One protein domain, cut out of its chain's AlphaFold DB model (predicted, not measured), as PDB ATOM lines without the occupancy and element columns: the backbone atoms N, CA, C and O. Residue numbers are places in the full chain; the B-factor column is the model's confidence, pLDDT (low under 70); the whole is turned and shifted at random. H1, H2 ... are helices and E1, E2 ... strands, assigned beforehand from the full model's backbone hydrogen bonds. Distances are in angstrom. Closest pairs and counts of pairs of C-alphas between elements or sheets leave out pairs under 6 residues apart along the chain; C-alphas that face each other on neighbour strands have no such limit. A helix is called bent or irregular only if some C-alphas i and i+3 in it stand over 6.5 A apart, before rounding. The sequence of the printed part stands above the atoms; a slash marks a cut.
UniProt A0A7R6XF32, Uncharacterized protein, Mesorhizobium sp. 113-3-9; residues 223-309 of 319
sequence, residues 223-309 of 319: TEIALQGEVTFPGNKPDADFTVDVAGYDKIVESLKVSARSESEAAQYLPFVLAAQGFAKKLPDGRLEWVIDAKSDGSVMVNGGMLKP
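This is residues 223 to 309 of the 319 residues of an uncharacterized protein of Mesorhizobium sp. 113-3-9 (UniProt A0A7R6XF32). A twisted sheet of five antiparallel strands and a helical hairpin of H1 and H2 meet as a V: the hairpin reaches away from one end of the sheet's long strands, and it only grazes the sheet with residues 249 to 252 of H1 and 276 to 279 of H2. The long strands E1, E2 and E3 lie side by side, and the short E4 and E5 continue the sheet beyond E3. The printed part has 87 residues, with two named helices and five named strands in the order E1 E2 H1 H2 E3 E4 E5; the order across the sheet is E1 E2 E3 E4 E5, and the class is mixed, helices and strands. The whole is loose, with a radius of gyration of the C-alphas of 15.2 A, and elongated, with spans of 48 by 31 by 19 A.

E1, residues 223 to 232, is 30.2 A long and begins with C-alpha 223 at (-35.114, 59.529, -13.194). E2, residues 239 to 247, is 26.8 A long, and E3, residues 288 to 294, 19.2 A. E4 is residues 300 to 302, 6.8 A, and E5 is residues 305 to 308, 9.3 A, ending with C-alpha 308 at (-37.713, 31.603, -8.847). H1, residues 249 to 259, is 15.7 A long. H2, residues 264 to 279, is 25.0 A long and only just irregular: C-alphas 268 and 271 are 6.9 A apart.

E1 and E5 are the sheet's edge strands, and from edge to edge the strands' lines turn by 70 degrees. E1 and E2 form a hairpin, with N 226 and O 245 at 2.8 A. E2 and E3 are antiparallel at 172 degrees, with N 242 and O 292 at 2.9 A. E3, E4 and E5 form a meander, each strand the antiparallel neighbour of the one before; N 301 and O 293 are 2.8 A apart, and N 302 and O 305 2.8 A. Residues 281 to 282 also pair, antiparallel, with residues 288 to 289 of E3. H1 and H2 touch, at a shallow tilt of 21 degrees, opposite ways; their closest C-alphas are those of Ser 259 and Ala 266, 6.0 A apart. The closest C-alphas of H1 and E1 are those of Thr 223 and Tyr 249, 6.8 A apart, and those of H2 and E4 are Phe 279 and Val 302, 7.0 A apart. E1 and E5 are apart. In H1 every O i to N i+4 pair is within hydrogen-bond range; in H2 9 of 12 are.

The two C-alphas farthest apart, those of Gly 235 and Ser 262, are 47.7 A from each other. The printed part has no cut and no long link; those from E1 to E2 and from H2 to E3 are short but not tight. The mean pLDDT of the printed part is 95.8, and no printed residue is under 70.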
ATOM      1  N   THR A 223     -34.714  60.931 -13.381       97.50
ATOM      2  CA  THR A 223     -35.114  59.529 -13.194       97.50
ATOM      3  C   THR A 223     -36.563  59.328 -13.618       97.50
ATOM      4  O   THR A 223     -37.448  60.074 -13.195       97.50
ATOM      5  N   GLU A 224     -36.815  58.285 -14.403       98.19
ATOM      6  CA  GLU A 224     -38.154  57.858 -14.816       98.19
ATOM      7  C   GLU A 224     -38.262  56.345 -14.633       98.19
ATOM      8  O   GLU A 224     -37.389  55.615 -15.090       98.19
ATOM      9  N   ILE A 225     -39.317  55.884 -13.967       98.31
ATOM     10  CA  ILE A 225     -39.697  54.474 -13.871       98.31
ATOM     11  C   ILE A 225     -40.978  54.309 -14.673       98.31
ATOM     12  O   ILE A 225     -41.972  54.965 -14.359       98.31
ATOM     13  N   ALA A 226     -40.967  53.433 -15.669       98.38
ATOM     14  CA  ALA A 226     -42.141  53.052 -16.428       98.38
ATOM     15  C   ALA A 226     -42.542  51.601 -16.128       98.38
ATOM     16  O   ALA A 226     -41.694  50.744 -15.878       98.38
ATOM     17  N   LEU A 227     -43.848  51.342 -16.122       98.12
ATOM     18  CA  LEU A 227     -44.468  50.049 -15.837       98.12
ATOM     19  C   LEU A 227     -45.623  49.823 -16.812       98.12
ATOM     20  O   LEU A 227     -46.445  50.715 -17.016       98.12
ATOM     21  N   GLN A 228     -45.725  48.615 -17.351       98.62
ATOM     22  CA  GLN A 228     -46.896  48.141 -18.088       98.62
ATOM     23  C   GLN A 228     -47.014  46.624 -17.975       98.62
ATOM     24  O   GLN A 228     -46.008  45.943 -17.779       98.62
ATOM     25  N   GLY A 229     -48.214  46.080 -18.125       98.25
ATOM     26  CA  GLY A 229     -48.417  44.639 -18.116       98.25
ATOM     27  C   GLY A 229     -49.863  44.220 -17.937       98.25
ATOM     28  O   GLY A 229     -50.769  45.048 -17.863       98.25
ATOM     29  N   GLU A 230     -50.072  42.917 -17.843       98.12
ATOM     30  CA  GLU A 230     -51.375  42.326 -17.569       98.12
ATOM     31  C   GLU A 230     -51.266  41.144 -16.607       98.12
ATOM     32  O   GLU A 230     -50.218  40.513 -16.479       98.12
ATOM     33  N   VAL A 231     -52.364  40.867 -15.907       97.81
ATOM     34  CA  VAL A 231     -52.499  39.745 -14.977       97.81
ATOM     35  C   VAL A 231     -53.814  39.034 -15.239       97.81
ATOM     36  O   VAL A 231     -54.872  39.661 -15.326       97.81
ATOM     37  N   THR A 232     -53.751  37.714 -15.311       96.69
ATOM     38  CA  THR A 232     -54.902  36.811 -15.290       96.69
ATOM     39  C   THR A 232     -54.827  35.904 -14.065       96.69
ATOM     40  O   THR A 232     -53.838  35.913 -13.334       96.69
ATOM     41  N   PHE A 233     -55.893  35.148 -13.798       94.12
ATOM     42  CA  PHE A 233     -56.004  34.361 -12.566       94.12
ATOM     43  C   PHE A 233     -56.437  32.899 -12.806       94.12
ATOM     44  O   PHE A 233     -57.426  32.452 -12.210       94.12
ATOM     45  N   PRO A 234     -55.760  32.128 -13.680       90.81
ATOM     46  CA  PRO A 234     -56.099  30.722 -13.891       90.81
ATOM     47  C   PRO A 234     -56.008  29.944 -12.568       90.81
ATOM     48  O   PRO A 234     -55.042  30.057 -11.814       90.81
ATOM     49  N   GLY A 235     -57.055  29.185 -12.235       87.94
ATOM     50  CA  GLY A 235     -57.115  28.448 -10.965       87.94
ATOM     51  C   GLY A 235     -57.054  29.334  -9.710       87.94
ATOM     52  O   GLY A 235     -56.644  28.856  -8.657       87.94
ATOM     53  N   ASN A 236     -57.450  30.612  -9.808       88.12
ATOM     54  CA  ASN A 236     -57.315  31.639  -8.761       88.12
ATOM     55  C   ASN A 236     -55.861  31.970  -8.373       88.12
ATOM     56  O   ASN A 236     -55.627  32.526  -7.300       88.12
ATOM     57  N   LYS A 237     -54.887  31.647  -9.227       92.31
ATOM     58  CA  LYS A 237     -53.478  31.992  -9.031       92.31
ATOM     59  C   LYS A 237     -53.043  32.998 -10.094       92.31
ATOM     60  O   LYS A 237     -53.478  32.858 -11.233       92.31
ATOM     61  N   PRO A 238     -52.229  34.007  -9.744       94.06
ATOM     62  CA  PRO A 238     -51.819  35.028 -10.696       94.06
ATOM     63  C   PRO A 238     -50.948  34.426 -11.802       94.06
ATOM     64  O   PRO A 238     -50.036  33.650 -11.528       94.06
ATOM     65  N   ASP A 239     -51.223  34.827 -13.033       97.31
ATOM     66  CA  ASP A 239     -50.362  34.643 -14.198       97.31
ATOM     67  C   ASP A 239     -50.174  36.025 -14.825       97.31
ATOM     68  O   ASP A 239     -51.161  36.677 -15.174       97.31
ATOM     69  N   ALA A 240     -48.943  36.524 -14.834       97.56
ATOM     70  CA  ALA A 240     -48.640  37.927 -15.037       97.56
ATOM     71  C   ALA A 240     -47.465  38.138 -15.987       97.56
ATOM     72  O   ALA A 240     -46.400  37.547 -15.814       97.56
ATOM     73  N   ASP A 241     -47.645  39.085 -16.899       98.06
ATOM     74  CA  ASP A 241     -46.623  39.562 -17.820       98.06
ATOM     75  C   ASP A 241     -46.453  41.066 -17.609       98.06
ATOM     76  O   ASP A 241     -47.352  41.857 -17.902       98.06
ATOM     77  N   PHE A 242     -45.296  41.476 -17.092       98.06
ATOM     78  CA  PHE A 242     -44.974  42.872 -16.813       98.06
ATOM     79  C   PHE A 242     -43.669  43.292 -17.473       98.06
ATOM     80  O   PHE A 242     -42.721  42.529 -17.602       98.06
ATOM     81  N   THR A 243     -43.589  44.559 -17.848       98.56
ATOM     82  CA  THR A 243     -42.344  45.225 -18.214       98.56
ATOM     83  C   THR A 243     -42.157  46.422 -17.305       98.56
ATOM     84  O   THR A 243     -43.061  47.247 -17.164       98.56
ATOM     85  N   VAL A 244     -40.981  46.501 -16.695       98.44
ATOM     86  CA  VAL A 244     -40.513  47.675 -15.965       98.44
ATOM     87  C   VAL A 244     -39.282  48.199 -16.678       98.44
ATOM     88  O   VAL A 244     -38.352  47.432 -16.924       98.44
ATOM     89  N   ASP A 245     -39.238  49.489 -16.970       97.94
ATOM     90  CA  ASP A 245     -38.029  50.134 -17.463       97.94
ATOM     91  C   ASP A 245     -37.698  51.391 -16.661       97.94
ATOM     92  O   ASP A 245     -38.574  52.065 -16.122       97.94
ATOM     93  N   VAL A 246     -36.404  51.661 -16.499       98.44
ATOM     94  CA  VAL A 246     -35.914  52.765 -15.675       98.44
ATOM     95  C   VAL A 246     -34.851  53.557 -16.420       98.44
ATOM     96  O   VAL A 246     -33.774  53.042 -16.741       98.44
ATOM     97  N   ALA A 247     -35.128  54.840 -16.638       98.25
ATOM     98  CA  ALA A 247     -34.141  55.837 -17.029       98.25
ATOM     99  C   ALA A 247     -33.475  56.435 -15.778       98.25
ATOM    100  O   ALA A 247     -34.131  56.648 -14.759       98.25
ATOM    101  N   GLY A 248     -32.169  56.708 -15.847       97.06
ATOM    102  CA  GLY A 248     -31.432  57.328 -14.736       97.06
ATOM    103  C   GLY A 248     -31.208  56.413 -13.524       97.06
ATOM    104  O   GLY A 248     -31.028  56.898 -12.409       97.06
ATOM    105  N   TYR A 249     -31.201  55.085 -13.702       97.44
ATOM    106  CA  TYR A 249     -31.008  54.132 -12.596       97.44
ATOM    107  C   TYR A 249     -29.704  54.367 -11.808       97.44
ATOM    108  O   TYR A 249     -29.639  54.158 -10.596       97.44
ATOM    109  N   ASP A 250     -28.654  54.847 -12.477       95.62
ATOM    110  CA  ASP A 250     -27.395  55.242 -11.843       95.62
ATOM    111  C   ASP A 250     -27.586  56.351 -10.799       95.62
ATOM    112  O   ASP A 250     -26.923  56.319  -9.761       95.62
ATOM    113  N   LYS A 251     -28.536  57.273 -11.012       95.88
ATOM    114  CA  LYS A 251     -28.879  58.347 -10.069       95.88
ATOM    115  C   LYS A 251     -29.580  57.826  -8.825       95.88
ATOM    116  O   LYS A 251     -29.270  58.288  -7.726       95.88
ATOM    117  N   ILE A 252     -30.440  56.816  -8.969       95.38
ATOM    118  CA  ILE A 252     -31.037  56.104  -7.828       95.38
ATOM    119  C   ILE A 252     -29.925  55.470  -6.983       95.38
ATOM    120  O   ILE A 252     -29.851  55.688  -5.771       95.38
ATOM    121  N   VAL A 253     -29.020  54.728  -7.631       95.94
ATOM    122  CA  VAL A 253     -27.892  54.063  -6.963       95.94
ATOM    123  C   VAL A 253     -26.976  55.077  -6.277       95.94
ATOM    124  O   VAL A 253     -26.558  54.858  -5.141       95.94
ATOM    125  N   GLU A 254     -26.639  56.178  -6.947       95.69
ATOM    126  CA  GLU A 254     -25.782  57.232  -6.405       95.69
ATOM    127  C   GLU A 254     -26.423  57.921  -5.196       95.69
ATOM    128  O   GLU A 254     -25.777  58.037  -4.151       95.69
ATOM    129  N   SER A 255     -27.702  58.296  -5.295       94.50
ATOM    130  CA  SER A 255     -28.465  58.895  -4.194       94.50
ATOM    131  C   SER A 255     -28.465  57.987  -2.961       94.50
ATOM    132  O   SER A 255     -28.115  58.420  -1.856       94.50
ATOM    133  N   LEU A 256     -28.738  56.691  -3.157       95.00
ATOM    134  CA  LEU A 256     -28.754  55.714  -2.074       95.00
ATOM    135  C   LEU A 256     -27.356  55.476  -1.483       95.00
ATOM    136  O   LEU A 256     -27.211  55.423  -0.264       95.00
ATOM    137  N   LYS A 257     -26.304  55.407  -2.315       95.44
ATOM    138  CA  LYS A 257     -24.904  55.306  -1.859       95.44
ATOM    139  C   LYS A 257     -24.478  56.499  -1.011       95.44
ATOM    140  O   LYS A 257     -23.727  56.318  -0.055       95.44
ATOM    141  N   VAL A 258     -24.903  57.710  -1.372       95.62
ATOM    142  CA  VAL A 258     -24.601  58.922  -0.601       95.62
ATOM    143  C   VAL A 258     -25.307  58.871   0.751       95.62
ATOM    144  O   VAL A 258     -24.645  59.052   1.771       95.62
ATOM    145  N   SER A 259     -26.606  58.562   0.779       94.31
ATOM    146  CA  SER A 259     -27.368  58.467   2.033       94.31
ATOM    147  C   SER A 259     -26.899  57.316   2.936       94.31
ATOM    148  O   SER A 259     -26.795  57.500   4.146       94.31
ATOM    149  N   ALA A 260     -26.486  56.176   2.375       94.38
ATOM    150  CA  ALA A 260     -25.958  55.029   3.123       94.38
ATOM    151  C   ALA A 260     -24.693  55.336   3.954       94.38
ATOM    152  O   ALA A 260     -24.347  54.566   4.847       94.38
ATOM    153  N   ARG A 261     -23.995  56.452   3.691       94.31
ATOM    154  CA  ARG A 261     -22.825  56.881   4.484       94.31
ATOM    155  C   ARG A 261     -23.193  57.361   5.886       94.31
ATOM    156  O   ARG A 261     -22.338  57.347   6.766       94.31
ATOM    157  N   SER A 262     -24.424  57.825   6.074       92.50
ATOM    158  CA  SER A 262     -24.900  58.428   7.324       92.50
ATOM    159  C   SER A 262     -26.215  57.835   7.829       92.50
ATOM    160  O   SER A 262     -26.550  58.031   8.993       92.50
ATOM    161  N   GLU A 263     -26.958  57.119   6.984       93.12
ATOM    162  CA  GLU A 263     -28.287  56.580   7.283       93.12
ATOM    163  C   GLU A 263     -28.254  55.044   7.165       93.12
ATOM    164  O   GLU A 263     -28.091  54.495   6.073       93.12
ATOM    165  N   SER A 264     -28.397  54.334   8.292       92.69
ATOM    166  CA  SER A 264     -28.290  52.865   8.344       92.69
ATOM    167  C   SER A 264     -29.367  52.159   7.518       92.69
ATOM    168  O   SER A 264     -29.080  51.147   6.885       92.69
ATOM    169  N   GLU A 265     -30.582  52.705   7.477       92.19
ATOM    170  CA  GLU A 265     -31.679  52.186   6.651       92.19
ATOM    171  C   GLU A 265     -31.326  52.228   5.160       92.19
ATOM    172  O   GLU A 265     -31.452  51.223   4.467       92.19
ATOM    173  N   ALA A 266     -30.786  53.346   4.664       93.31
ATOM    174  CA  ALA A 266     -30.333  53.452   3.276       93.31
ATOM    175  C   ALA A 266     -29.253  52.404   2.941       93.31
ATOM    176  O   ALA A 266     -29.255  51.821   1.852       93.31
ATOM    177  N   ALA A 267     -28.353  52.114   3.889       93.69
ATOM    178  CA  ALA A 267     -27.330  51.086   3.722       93.69
ATOM    179  C   ALA A 267     -27.914  49.665   3.610       93.69
ATOM    180  O   ALA A 267     -27.337  48.836   2.907       93.69
ATOM    181  N   GLN A 268     -29.060  49.387   4.243       93.94
ATOM    182  CA  GLN A 268     -29.741  48.089   4.148       93.94
ATOM    183  C   GLN A 268     -30.339  47.838   2.759       93.94
ATOM    184  O   GLN A 268     -30.341  46.697   2.300       93.94
ATOM    185  N   TYR A 269     -30.802  48.883   2.065       92.94
ATOM    186  CA  TYR A 269     -31.408  48.750   0.734       92.94
ATOM    187  C   TYR A 269     -30.390  48.710  -0.409       92.94
ATOM    188  O   TYR A 269     -30.675  48.157  -1.473       92.94
ATOM    189  N   LEU A 270     -29.189  49.264  -0.209       93.69
ATOM    190  CA  LEU A 270     -28.182  49.381  -1.266       93.69
ATOM    191  C   LEU A 270     -27.813  48.041  -1.941       93.69
ATOM    192  O   LEU A 270     -27.763  48.017  -3.175       93.69
ATOM    193  N   PRO A 271     -27.600  46.923  -1.214       95.19
ATOM    194  CA  PRO A 271     -27.336  45.631  -1.844       95.19
ATOM    195  C   PRO A 271     -28.461  45.166  -2.775       95.19
ATOM    196  O   PRO A 271     -28.177  44.615  -3.834       95.19
ATOM    197  N   PHE A 272     -29.725  45.422  -2.422       93.38
ATOM    198  CA  PHE A 272     -30.877  45.013  -3.229       93.38
ATOM    199  C   PHE A 272     -30.977  45.803  -4.531       93.38
ATOM    200  O   PHE A 272     -31.206  45.214  -5.583       93.38
ATOM    201  N   VAL A 273     -30.742  47.118  -4.485       94.88
ATOM    202  CA  VAL A 273     -30.711  47.958  -5.695       94.88
ATOM    203  C   VAL A 273     -29.575  47.509  -6.623       94.88
ATOM    204  O   VAL A 273     -29.768  47.325  -7.820       94.88
ATOM    205  N   LEU A 274     -28.389  47.226  -6.082       95.94
ATOM    206  CA  LEU A 274     -27.281  46.709  -6.894       95.94
ATOM    207  C   LEU A 274     -27.576  45.318  -7.480       95.94
ATOM    208  O   LEU A 274     -27.215  45.051  -8.624       95.94
ATOM    209  N   ALA A 275     -28.246  44.441  -6.728       94.62
ATOM    210  CA  ALA A 275     -28.659  43.131  -7.221       94.62
ATOM    211  C   ALA A 275     -29.703  43.246  -8.342       94.62
ATOM    212  O   ALA A 275     -29.553  42.605  -9.379       94.62
ATOM    213  N   ALA A 276     -30.715  44.106  -8.179       94.69
ATOM    214  CA  ALA A 276     -31.742  44.352  -9.191       94.69
ATOM    215  C   ALA A 276     -31.135  44.843 -10.515       94.69
ATOM    216  O   ALA A 276     -31.518  44.352 -11.579       94.69
ATOM    217  N   GLN A 277     -30.132  45.729 -10.454       95.56
ATOM    218  CA  GLN A 277     -29.364  46.160 -11.626       95.56
ATOM    219  C   GLN A 277     -28.738  44.983 -12.392       95.56
ATOM    220  O   GLN A 277     -28.684  45.018 -13.618       95.56
ATOM    221  N   GLY A 278     -28.280  43.944 -11.686       93.81
ATOM    222  CA  GLY A 278     -27.663  42.758 -12.287       93.81
ATOM    223  C   GLY A 278     -28.624  41.889 -13.104       93.81
ATOM    224  O   GLY A 278     -28.178  41.193 -14.012       93.81
ATOM    225  N   PHE A 279     -29.928  41.952 -12.821       94.62
ATOM    226  CA  PHE A 279     -30.965  41.243 -13.585       94.62
ATOM    227  C   PHE A 279     -31.507  42.052 -14.767       94.62
ATOM    228  O   PHE A 279     -32.245  41.518 -15.598       94.62
ATOM    229  N   ALA A 280     -31.164  43.336 -14.845       97.19
ATOM    230  CA  ALA A 280     -31.677  44.218 -15.873       97.19
ATOM    231  C   ALA A 280     -30.995  43.977 -17.220       97.19
ATOM    232  O   ALA A 280     -29.783  43.768 -17.315       97.19
ATOM    233  N   LYS A 281     -31.763  44.130 -18.290       97.75
ATOM    234  CA  LYS A 281     -31.233  44.289 -19.635       97.75
ATOM    235  C   LYS A 281     -30.996  45.774 -19.885       97.75
ATOM    236  O   LYS A 281     -31.888  46.590 -19.686       97.75
ATOM    237  N   LYS A 282     -29.799  46.140 -20.342       97.50
ATOM    238  CA  LYS A 282     -29.514  47.521 -20.743       97.50
ATOM    239  C   LYS A 282     -29.990  47.765 -22.175       97.50
ATOM    240  O   LYS A 282     -29.559  47.066 -23.093       97.50
ATOM    241  N   LEU A 283     -30.853  48.756 -22.357       96.94
ATOM    242  CA  LEU A 283     -31.368  49.179 -23.655       96.94
ATOM    243  C   LEU A 283     -30.393  50.135 -24.373       96.94
ATOM    244  O   LEU A 283     -29.511  50.717 -23.727       96.94
ATOM    245  N   PRO A 284     -30.510  50.310 -25.708       95.62
ATOM    246  CA  PRO A 284     -29.610  51.174 -26.483       95.62
ATOM    247  C   PRO A 284     -29.603  52.645 -26.049       95.62
ATOM    248  O   PRO A 284     -28.581  53.313 -26.175       95.62
ATOM    249  N   ASP A 285     -30.726  53.137 -25.527       93.62
ATOM    250  CA  ASP A 285     -30.880  54.496 -24.997       93.62
ATOM    251  C   ASP A 285     -30.337  54.653 -23.563       93.62
ATOM    252  O   ASP A 285     -30.348  55.746 -23.003       93.62
ATOM    253  N   GLY A 286     -29.822  53.570 -22.973       94.06
ATOM    254  CA  GLY A 286     -29.245  53.546 -21.635       94.06
ATOM    255  C   GLY A 286     -30.217  53.167 -20.519       94.06
ATOM    256  O   GLY A 286     -29.744  53.001 -19.393       94.06
ATOM    257  N   ARG A 287     -31.515  52.979 -20.806       97.81
ATOM    258  CA  ARG A 287     -32.491  52.480 -19.824       97.81
ATOM    259  C   ARG A 287     -32.145  51.065 -19.360       97.81
ATOM    260  O   ARG A 287     -31.508  50.290 -20.079       97.81
ATOM    261  N   LEU A 288     -32.575  50.731 -18.150       98.50
ATOM    262  CA  LEU A 288     -32.565  49.365 -17.631       98.50
ATOM    263  C   LEU A 288     -33.973  48.782 -17.713       98.50
ATOM    264  O   LEU A 288     -34.904  49.424 -17.251       98.50
ATOM    265  N   GLU A 289     -34.114  47.592 -18.288       98.56
ATOM    266  CA  GLU A 289     -35.387  46.906 -18.531       98.56
ATOM    267  C   GLU A 289     -35.443  45.566 -17.783       98.56
ATOM    268  O   GLU A 289     -34.485  44.781 -17.780       98.56
ATOM    269  N   TRP A 290     -36.600  45.285 -17.190       98.56
ATOM    270  CA  TRP A 290     -36.980  44.003 -16.614       98.56
ATOM    271  C   TRP A 290     -38.300  43.560 -17.246       98.56
ATOM    272  O   TRP A 290     -39.359  44.094 -16.922       98.56
ATOM    273  N   VAL A 291     -38.233  42.568 -18.132       98.44
ATOM    274  CA  VAL A 291     -39.411  41.823 -18.590       98.44
ATOM    275  C   VAL A 291     -39.649  40.689 -17.602       98.44
ATOM    276  O   VAL A 291     -38.817  39.790 -17.494       98.44
ATOM    277  N   ILE A 292     -40.738  40.769 -16.849       98.31
ATOM    278  CA  ILE A 292     -41.096  39.873 -15.755       98.31
ATOM    279  C   ILE A 292     -42.249  38.990 -16.221       98.31
ATOM    280  O   ILE A 292     -43.311  39.496 -16.568       98.31
ATOM    281  N   ASP A 293     -42.033  37.684 -16.180       98.12
ATOM    282  CA  ASP A 293     -43.048  36.664 -16.423       98.12
ATOM    283  C   ASP A 293     -43.222  35.887 -15.110       98.12
ATOM    284  O   ASP A 293     -42.255  35.331 -14.582       98.12
ATOM    285  N   ALA A 294     -44.421  35.922 -14.533       97.56
ATOM    286  CA  ALA A 294     -44.767  35.164 -13.337       97.56
ATOM    287  C   ALA A 294     -45.935  34.232 -13.647       97.56
ATOM    288  O   ALA A 294     -46.994  34.688 -14.068       97.56
ATOM    289  N   LYS A 295     -45.768  32.930 -13.411       97.38
ATOM    290  CA  LYS A 295     -46.782  31.924 -13.744       97.38
ATOM    291  C   LYS A 295     -47.584  31.487 -12.531       97.38
ATOM    292  O   LYS A 295     -47.147  31.572 -11.383       97.38
ATOM    293  N   SER A 296     -48.756  30.926 -12.815       95.62
ATOM    294  CA  SER A 296     -49.678  30.381 -11.807       95.62
ATOM    295  C   SER A 296     -49.111  29.225 -10.972       95.62
ATOM    296  O   SER A 296     -49.649  28.914  -9.908       95.62
ATOM    297  N   ASP A 297     -48.010  28.604 -11.395       94.69
ATOM    298  CA  ASP A 297     -47.260  27.624 -10.602       94.69
ATOM    299  C   ASP A 297     -46.284  28.265  -9.594       94.69
ATOM    300  O   ASP A 297     -45.581  27.557  -8.876       94.69
ATOM    301  N   GLY A 298     -46.240  29.598  -9.525       95.06
ATOM    302  CA  GLY A 298     -45.374  30.362  -8.636       95.06
ATOM    303  C   GLY A 298     -43.968  30.613  -9.180       95.06
ATOM    304  O   GLY A 298     -43.181  31.255  -8.475       95.06
ATOM    305  N   SER A 299     -43.638  30.140 -10.387       97.06
ATOM    306  CA  SER A 299     -42.364  30.444 -11.040       97.06
ATOM    307  C   SER A 299     -42.299  31.898 -11.506       97.06
ATOM    308  O   SER A 299     -43.312  32.519 -11.827       97.06
ATOM    309  N   VAL A 300     -41.086  32.457 -11.506       97.56
ATOM    310  CA  VAL A 300     -40.811  33.830 -11.937       97.56
ATOM    311  C   VAL A 300     -39.560  33.853 -12.799       97.56
ATOM    312  O   VAL A 300     -38.485  33.406 -12.381       97.56
ATOM    313  N   MET A 301     -39.687  34.443 -13.980       97.69
ATOM    314  CA  MET A 301     -38.606  34.713 -14.912       97.69
ATOM    315  C   MET A 301     -38.434  36.218 -15.106       97.69
ATOM    316  O   MET A 301     -39.392  36.985 -15.101       97.69
ATOM    317  N   VAL A 302     -37.186  36.640 -15.296       97.81
ATOM    318  CA  VAL A 302     -36.819  38.024 -15.595       97.81
ATOM    319  C   VAL A 302     -35.876  38.027 -16.787       97.81
ATOM    320  O   VAL A 302     -34.816  37.405 -16.742       97.81
ATOM    321  N   ASN A 303     -36.256  38.710 -17.868       97.06
ATOM    322  CA  ASN A 303     -35.489  38.774 -19.116       97.06
ATOM    323  C   ASN A 303     -35.119  37.379 -19.670       97.06
ATOM    324  O   ASN A 303     -34.031  37.175 -20.205       97.06
ATOM    325  N   GLY A 304     -36.015  36.398 -19.501       93.94
ATOM    326  CA  GLY A 304     -35.787  34.999 -19.885       93.94
ATOM    327  C   GLY A 304     -34.924  34.185 -18.906       93.94
ATOM    328  O   GLY A 304     -34.775  32.979 -19.090       93.94
ATOM    329  N   GLY A 305     -34.361  34.807 -17.866       94.75
ATOM    330  CA  GLY A 305     -33.613  34.139 -16.803       94.75
ATOM    331  C   GLY A 305     -34.519  33.712 -15.650       94.75
ATOM    332  O   GLY A 305     -35.354  34.487 -15.193       94.75
ATOM    333  N   MET A 306     -34.347  32.487 -15.153       95.38
ATOM    334  CA  MET A 306     -35.097  31.983 -13.999       95.38
ATOM    335  C   MET A 306     -34.682  32.727 -12.721       95.38
ATOM    336  O   MET A 306     -33.518  32.659 -12.326       95.38
ATOM    337  N   LEU A 307     -35.633  33.400 -12.066       94.50
ATOM    338  CA  LEU A 307     -35.434  34.043 -10.763       94.50
ATOM    339  C   LEU A 307     -35.931  33.147  -9.623       94.50
ATOM    340  O   LEU A 307     -35.255  33.009  -8.604       94.50
ATOM    341  N   LYS A 308     -37.098  32.524  -9.808       95.44
ATOM    342  CA  LYS A 308     -37.713  31.603  -8.847       95.44
ATOM    343  C   LYS A 308     -38.321  30.416  -9.607       95.44
ATOM    344  O   LYS A 308     -39.124  30.659 -10.503       95.44
ATOM    345  N   PRO A 309     -37.972  29.157  -9.279       95.44
ATOM    346  CA  PRO A 309     -38.617  27.993  -9.884       95.44
ATOM    347  C   PRO A 309     -40.078  27.863  -9.427       95.44
ATOM    348  O   PRO A 309     -40.498  28.528  -8.478       95.44
TER     349      PRO A 309